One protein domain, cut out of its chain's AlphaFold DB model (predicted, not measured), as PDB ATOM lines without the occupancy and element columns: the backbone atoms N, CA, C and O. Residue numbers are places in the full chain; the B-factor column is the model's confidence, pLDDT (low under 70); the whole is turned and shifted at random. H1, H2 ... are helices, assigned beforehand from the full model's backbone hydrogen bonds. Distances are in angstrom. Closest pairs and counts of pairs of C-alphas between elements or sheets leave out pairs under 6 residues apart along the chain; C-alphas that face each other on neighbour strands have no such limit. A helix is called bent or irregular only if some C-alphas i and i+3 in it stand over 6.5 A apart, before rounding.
ATOM      1  N   LEU A 225     -42.707  -5.648  -2.906       87.44
ATOM      2  CA  LEU A 225     -41.760  -6.712  -3.211       87.44
ATOM      3  C   LEU A 225     -41.714  -7.745  -2.079       87.44
ATOM      4  O   LEU A 225     -41.701  -8.943  -2.353       87.44
ATOM      5  N   PHE A 226     -41.753  -7.295  -0.822       88.38
ATOM      6  CA  PHE A 226     -41.836  -8.201   0.322       88.38
ATOM      7  C   PHE A 226     -43.103  -9.062   0.281       88.38
ATOM      8  O   PHE A 226     -43.015 -10.281   0.424       88.38
ATOM      9  N   GLU A 227     -44.264  -8.462   0.003       89.00
ATOM     10  CA  GLU A 227     -45.530  -9.196  -0.120       89.00
ATOM     11  C   GLU A 227     -45.478 -10.265  -1.218       89.00
ATOM     12  O   GLU A 227     -45.946 -11.385  -1.013       89.00
ATOM     13  N   ILE A 228     -44.837  -9.962  -2.354       88.50
ATOM     14  CA  ILE A 228     -44.582 -10.954  -3.406       88.50
ATOM     15  C   ILE A 228     -43.752 -12.111  -2.838       88.50
ATOM     16  O   ILE A 228     -44.151 -13.269  -2.939       88.50
ATOM     17  N   TYR A 229     -42.616 -11.834  -2.198       89.75
ATOM     18  CA  TYR A 229     -41.777 -12.899  -1.653       89.75
ATOM     19  C   TYR A 229     -42.470 -13.733  -0.569       89.75
ATOM     20  O   TYR A 229     -42.266 -14.947  -0.505       89.75
ATOM     21  N   LYS A 230     -43.295 -13.104   0.270       88.25
ATOM     22  CA  LYS A 230     -44.097 -13.774   1.297       88.25
ATOM     23  C   LYS A 230     -45.098 -14.742   0.670       88.25
ATOM     24  O   LYS A 230     -45.169 -15.893   1.099       88.25
ATOM     25  N   GLU A 231     -45.794 -14.314  -0.380       89.31
ATOM     26  CA  GLU A 231     -46.699 -15.158  -1.165       89.31
ATOM     27  C   GLU A 231     -45.958 -16.355  -1.787       89.31
ATOM     28  O   GLU A 231     -46.362 -17.499  -1.586       89.31
ATOM     29  N   TYR A 232     -44.816 -16.130  -2.447       87.69
ATOM     30  CA  TYR A 232     -44.018 -17.219  -3.031       87.69
ATOM     31  C   TYR A 232     -43.476 -18.195  -1.974       87.69
ATOM     32  O   TYR A 232     -43.453 -19.404  -2.208       87.69
ATOM     33  N   LYS A 233     -43.084 -17.710  -0.789       86.31
ATOM     34  CA  LYS A 233     -42.669 -18.571   0.333       86.31
ATOM     35  C   LYS A 233     -43.832 -19.436   0.827       86.31
ATOM     36  O   LYS A 233     -43.629 -20.609   1.138       86.31
ATOM     37  N   GLN A 234     -45.047 -18.887   0.887       86.69
ATOM     38  CA  GLN A 234     -46.251 -19.646   1.234       86.69
ATOM     39  C   GLN A 234     -46.575 -20.702   0.176       86.69
ATOM     40  O   GLN A 234     -46.867 -21.839   0.538       86.69
ATOM     41  N   TRP A 235     -46.457 -20.372  -1.111       89.44
ATOM     42  CA  TRP A 235     -46.617 -21.348  -2.190       89.44
ATOM     43  C   TRP A 235     -45.604 -22.482  -2.066       89.44
ATOM     44  O   TRP A 235     -46.003 -23.639  -2.073       89.44
ATOM     45  N   GLY A 236     -44.323 -22.174  -1.846       86.94
ATOM     46  CA  GLY A 236     -43.300 -23.196  -1.609       86.94
ATOM     47  C   GLY A 236     -43.676 -24.145  -0.466       86.94
ATOM     48  O   GLY A 236     -43.626 -25.362  -0.628       86.94
ATOM     49  N   LYS A 237     -44.169 -23.607   0.660       85.62
ATOM     50  CA  LYS A 237     -44.685 -24.424   1.775       85.62
ATOM     51  C   LYS A 237     -45.875 -25.299   1.370       85.62
ATOM     52  O   LYS A 237     -45.911 -26.462   1.760       85.62
ATOM     53  N   LEU A 238     -46.820 -24.772   0.589       86.31
ATOM     54  CA  LEU A 238     -47.996 -25.514   0.116       86.31
ATOM     55  C   LEU A 238     -47.625 -26.665  -0.827       86.31
ATOM     56  O   LEU A 238     -48.202 -27.742  -0.721       86.31
ATOM     57  N   VAL A 239     -46.651 -26.458  -1.719       86.56
ATOM     58  CA  VAL A 239     -46.171 -27.497  -2.649       86.56
ATOM     59  C   VAL A 239     -45.122 -28.418  -1.992       86.56
ATOM     60  O   VAL A 239     -44.654 -29.377  -2.595       86.56
ATOM     61  N   GLY A 240     -44.751 -28.167  -0.731       85.38
ATOM     62  CA  GLY A 240     -43.791 -28.986   0.017       85.38
ATOM     63  C   GLY A 240     -42.320 -28.749  -0.351       85.38
ATOM     64  O   GLY A 240     -41.469 -29.560   0.008       85.38
ATOM     65  N   VAL A 241     -42.006 -27.643  -1.034       88.12
ATOM     66  CA  VAL A 241     -40.642 -27.244  -1.409       88.12
ATOM     67  C   VAL A 241     -40.324 -25.872  -0.830       88.12
ATOM     68  O   VAL A 241     -40.695 -24.830  -1.363       88.12
ATOM     69  N   SER A 242     -39.590 -25.879   0.274       86.06
ATOM     70  CA  SER A 242     -39.085 -24.689   0.965       86.06
ATOM     71  C   SER A 242     -37.558 -24.621   1.017       86.06
ATOM     72  O   SER A 242     -37.001 -23.634   1.493       86.06
ATOM     73  N   SER A 243     -36.874 -25.645   0.499       87.88
ATOM     74  CA  SER A 243     -35.418 -25.724   0.450       87.88
ATOM     75  C   SER A 243     -34.924 -26.457  -0.798       87.88
ATOM     76  O   SER A 243     -35.654 -27.220  -1.436       87.88
ATOM     77  N   VAL A 244     -33.641 -26.268  -1.112       87.62
ATOM     78  CA  VAL A 244     -32.956 -27.003  -2.187       87.62
ATOM     79  C   VAL A 244     -32.905 -28.503  -1.889       87.62
ATOM     80  O   VAL A 244     -33.059 -29.309  -2.800       87.62
ATOM     81  N   GLY A 245     -32.751 -28.890  -0.620       88.19
ATOM     82  CA  GLY A 245     -32.798 -30.294  -0.234       88.19
ATOM     83  C   GLY A 245     -34.139 -30.934  -0.606       88.19
ATOM     84  O   GLY A 245     -34.155 -31.983  -1.239       88.19
ATOM     85  N   GLN A 246     -35.266 -30.300  -0.262       90.44
ATOM     86  CA  GLN A 246     -36.599 -30.830  -0.594       90.44
ATOM     87  C   GLN A 246     -36.827 -30.903  -2.104       90.44
ATOM     88  O   GLN A 246     -37.439 -31.847  -2.602       90.44
ATOM     89  N   LEU A 247     -36.302 -29.928  -2.849       91.25
ATOM     90  CA  LEU A 247     -36.336 -29.973  -4.305       91.25
ATOM     91  C   LEU A 247     -35.564 -31.188  -4.847       91.25
ATOM     92  O   LEU A 247     -36.056 -31.875  -5.741       91.25
ATOM     93  N   ASN A 248     -34.397 -31.500  -4.276       91.94
ATOM     94  CA  ASN A 248     -33.633 -32.694  -4.640       91.94
ATOM     95  C   ASN A 248     -34.385 -33.998  -4.299       91.94
ATOM     96  O   ASN A 248     -34.374 -34.926  -5.112       91.94
ATOM     97  N   ASP A 249     -35.103 -34.060  -3.166       91.38
ATOM     98  CA  ASP A 249     -35.980 -35.195  -2.810       91.38
ATOM     99  C   ASP A 249     -37.062 -35.423  -3.885       91.38
ATOM    100  O   ASP A 249     -37.354 -36.559  -4.275       91.38
ATOM    101  N   LEU A 250     -37.652 -34.349  -4.420       91.00
ATOM    102  CA  LEU A 250     -38.649 -34.446  -5.493       91.00
ATOM    103  C   LEU A 250     -38.053 -34.892  -6.829       91.00
ATOM    104  O   LEU A 250     -38.676 -35.678  -7.547       91.00
ATOM    105  N   ILE A 251     -36.859 -34.403  -7.171       90.06
ATOM    106  CA  ILE A 251     -36.162 -34.802  -8.399       90.06
ATOM    107  C   ILE A 251     -35.841 -36.299  -8.351       90.06
ATOM    108  O   ILE A 251     -36.172 -37.033  -9.284       90.06
ATOM    109  N   THR A 252     -35.259 -36.773  -7.250       90.94
ATOM    110  CA  THR A 252     -34.868 -38.183  -7.100       90.94
ATOM    111  C   THR A 252     -36.059 -39.128  -6.993       90.94
ATOM    112  O   THR A 252     -36.020 -40.219  -7.561       90.94
ATOM    113  N   SER A 253     -37.164 -38.693  -6.380       91.56
ATOM    114  CA  SER A 253     -38.425 -39.450  -6.367       91.56
ATOM    115  C   SER A 253     -39.252 -39.329  -7.655       91.56
ATOM    116  O   SER A 253     -40.351 -39.879  -7.718       91.56
ATOM    117  N   ARG A 254     -38.737 -38.653  -8.697       91.69
ATOM    118  CA  ARG A 254     -39.400 -38.447 -10.001       91.69
ATOM    119  C   ARG A 254     -40.758 -37.728  -9.919       91.69
ATOM    120  O   ARG A 254     -41.586 -37.881 -10.811       91.69
ATOM    121  N   LYS A 255     -40.964 -36.904  -8.887       91.31
ATOM    122  CA  LYS A 255     -42.187 -36.104  -8.657       91.31
ATOM    123  C   LYS A 255     -42.057 -34.641  -9.085       91.31
ATOM    124  O   LYS A 255     -42.948 -33.833  -8.853       91.31
ATOM    125  N   ILE A 256     -40.943 -34.277  -9.725       92.44
ATOM    126  CA  ILE A 256     -40.684 -32.898 -10.159       92.44
ATOM    127  C   ILE A 256     -41.734 -32.369 -11.148       92.44
ATOM    128  O   ILE A 256     -42.005 -31.173 -11.163       92.44
ATOM    129  N   LYS A 257     -42.355 -33.247 -11.945       92.00
ATOM    130  CA  LYS A 257     -43.393 -32.852 -12.901       92.00
ATOM    131  C   LYS A 257     -44.621 -32.272 -12.194       92.00
ATOM    132  O   LYS A 257     -45.055 -31.188 -12.560       92.00
ATOM    133  N   ASP A 258     -45.100 -32.935 -11.143       89.25
ATOM    134  CA  ASP A 258     -46.243 -32.474 -10.346       89.25
ATOM    135  C   ASP A 258     -45.949 -31.106  -9.716       89.25
ATOM    136  O   ASP A 258     -46.789 -30.209  -9.726       89.25
ATOM    137  N   TYR A 259     -44.720 -30.918  -9.219       90.19
ATOM    138  CA  TYR A 259     -44.263 -29.628  -8.706       90.19
ATOM    139  C   TYR A 259     -44.338 -28.532  -9.778       90.19
ATOM    140  O   TYR A 259     -44.911 -27.471  -9.526       90.19
ATOM    141  N   VAL A 260     -43.808 -28.791 -10.980       91.19
ATOM    142  CA  VAL A 260     -43.858 -27.838 -12.100       91.19
ATOM    143  C   VAL A 260     -45.307 -27.495 -12.443       91.19
ATOM    144  O   VAL A 260     -45.658 -26.318 -12.416       91.19
ATOM    145  N   GLU A 261     -46.168 -28.494 -12.650       92.88
ATOM    146  CA  GLU A 261     -47.581 -28.293 -13.001       92.88
ATOM    147  C   GLU A 261     -48.321 -27.450 -11.944       92.88
ATOM    148  O   GLU A 261     -48.994 -26.473 -12.283       92.88
ATOM    149  N   ILE A 262     -48.150 -27.751 -10.650       91.31
ATOM    150  CA  ILE A 262     -48.773 -26.978  -9.564       91.31
ATOM    151  C   ILE A 262     -48.258 -25.532  -9.559       91.31
ATOM    152  O   ILE A 262     -49.049 -24.593  -9.441       91.31
ATOM    153  N   THR A 263     -46.945 -25.323  -9.698       90.81
ATOM    154  CA  THR A 263     -46.371 -23.968  -9.698       90.81
ATOM    155  C   THR A 263     -46.807 -23.138 -10.906       90.81
ATOM    156  O   THR A 263     -47.106 -21.954 -10.740       90.81
ATOM    157  N   GLU A 264     -46.923 -23.737 -12.094       93.06
ATOM    158  CA  GLU A 264     -47.448 -23.073 -13.293       93.06
ATOM    159  C   GLU A 264     -48.920 -22.681 -13.121       93.06
ATOM    160  O   GLU A 264     -49.307 -21.562 -13.465       93.06
ATOM    161  N   ILE A 265     -49.743 -23.550 -12.524       94.00
ATOM    162  CA  ILE A 265     -51.144 -23.236 -12.201       94.00
ATOM    163  C   ILE A 265     -51.228 -22.034 -11.250       94.00
ATOM    164  O   ILE A 265     -52.006 -21.108 -11.497       94.00
ATOM    165  N   LEU A 266     -50.419 -22.006 -10.185       92.06
ATOM    166  CA  LEU A 266     -50.391 -20.887  -9.234       92.06
ATOM    167  C   LEU A 266     -49.987 -19.569  -9.915       92.06
ATOM    168  O   LEU A 266     -50.644 -18.542  -9.722       92.06
ATOM    169  N   GLN A 267     -48.963 -19.602 -10.772       93.19
ATOM    170  CA  GLN A 267     -48.535 -18.435 -11.547       93.19
ATOM    171  C   GLN A 267     -49.625 -17.949 -12.512       93.19
ATOM    172  O   GLN A 267     -49.927 -16.754 -12.548       93.19
ATOM    173  N   ASN A 268     -50.269 -18.858 -13.245       94.56
ATOM    174  CA  ASN A 268     -51.356 -18.528 -14.168       94.56
ATOM    175  C   ASN A 268     -52.556 -17.903 -13.441       94.56
ATOM    176  O   ASN A 268     -53.097 -16.889 -13.891       94.56
ATOM    177  N   ASN A 269     -52.928 -18.445 -12.278       93.75
ATOM    178  CA  ASN A 269     -53.977 -17.871 -11.436       93.75
ATOM    179  C   ASN A 269     -53.622 -16.444 -10.998       93.75
ATOM    180  O   ASN A 269     -54.459 -15.542 -11.094       93.75
ATOM    181  N   LYS A 270     -52.368 -16.203 -10.603       93.00
ATOM    182  CA  LYS A 270     -51.901 -14.865 -10.223       93.00
ATOM    183  C   LYS A 270     -51.950 -13.871 -11.382       93.00
ATOM    184  O   LYS A 270     -52.405 -12.741 -11.197       93.00
ATOM    185  N   LEU A 271     -51.536 -14.282 -12.582       93.50
ATOM    186  CA  LEU A 271     -51.639 -13.454 -13.788       93.50
ATOM    187  C   LEU A 271     -53.098 -13.091 -14.095       93.50
ATOM    188  O   LEU A 271     -53.399 -11.923 -14.360       93.50
ATOM    189  N   ALA A 272     -54.017 -14.054 -13.987       94.31
ATOM    190  CA  ALA A 272     -55.445 -13.815 -14.175       94.31
ATOM    191  C   ALA A 272     -56.017 -12.834 -13.132       94.31
ATOM    192  O   ALA A 272     -56.801 -11.945 -13.480       94.31
ATOM    193  N   GLU A 273     -55.613 -12.935 -11.863       93.50
ATOM    194  CA  GLU A 273     -55.995 -11.968 -10.827       93.50
ATOM    195  C   GLU A 273     -55.478 -10.556 -11.109       93.50
ATOM    196  O   GLU A 273     -56.216  -9.578 -10.954       93.50
ATOM    197  N   ILE A 274     -54.218 -10.429 -11.534       92.06
ATOM    198  CA  ILE A 274     -53.622  -9.139 -11.897       92.06
ATOM    199  C   ILE A 274     -54.383  -8.526 -13.079       92.06
ATOM    200  O   ILE A 274     -54.748  -7.350 -13.024       92.06
ATOM    201  N   ALA A 275     -54.708  -9.320 -14.105       93.69
ATOM    202  CA  ALA A 275     -55.509  -8.871 -15.241       93.69
ATOM    203  C   ALA A 275     -56.894  -8.362 -14.803       93.69
ATOM    204  O   ALA A 275     -57.297  -7.261 -15.189       93.69
ATOM    205  N   LYS A 276     -57.591  -9.094 -13.919       93.88
ATOM    206  CA  LYS A 276     -58.871  -8.653 -13.327       93.88
ATOM    207  C   LYS A 276     -58.728  -7.319 -12.581       93.88
ATOM    208  O   LYS A 276     -59.545  -6.419 -12.780       93.88
TER     209      LYS A 276
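This is residues 225 to 276 of the 301 residues of the protein "TGS domain-containing protein" of Treponema denticola F0402 (UniProt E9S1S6). The long helix H3 makes one arm of an open V and H1 makes the other, the two running opposite ways and meeting where residues 235 to 239 of H1 pack on residues 259 to 263 of H3; the short helix H2 stands at the closed end and comes between them in the chain. H1 and H3 meet only near that end, and their far parts, residues 225 to 231 of H1 and residues 268 to 276 of H3, stick out free. The printed part has 52 residues with three named helices, in the order H1, H2, H3, and no named strand; the class is all helix. The whole is elongated, with spans of 38 by 22 by 13 A, and only just loose, close to compact, with a radius of gyration of the C-alphas of 12.3 A.

The longest helix, H3, has 21 residues, 256 to 276, and measures 30.5 A from first to last C-alpha. It begins at C-alpha 256, at (-40.684, -32.898, -10.159), and ends at C-alpha 276, at (-58.871, -8.653, -13.327). Before it comes H2, residues 244 to 252, 12.4 A long. H1, residues 225 to 239, is 21.3 A long and begins at C-alpha 225, at (-41.760, -6.712, -3.211). No helix is bent or irregular.

H3 touches H1 with residues 259 to 263 alone, and H1 touches H3 with residues 235 to 239 alone. The closest C-alphas of the two are those of Val 239 and Tyr 259, 6.7 A apart. The two helices run opposite ways at a steep tilt of 39 degrees, with their centres 12.7 A apart. H2 and H3 are close but not clearly touching, with 2 pairs of C-alphas within 8 A; the closest are those of Leu 250 and Ile 256, 5.3 A apart. H2 and H3 run opposite ways at a steep tilt of 59 degrees. H1 and H2 are apart, though they follow each other in the chain. In H1, H2 and H3 every pair of O i and N i+4 is within hydrogen-bond range.

The two C-alphas farthest apart are those of Thr 252 and Lys 276, at 38.6 A, while the first and last printed C-alphas, of Leu 225 and Lys 276, are 20.0 A apart. Without the stretches that stand free, a body of 36 residues remains, spanning 24 by 17 by 10 A. The printed part has no cut. The link from H1 to H2, with 4 residues, and the link from H2 to H3, with 3 residues, are both tight. The mean pLDDT of the printed part is 90.3, and no printed residue is under 70.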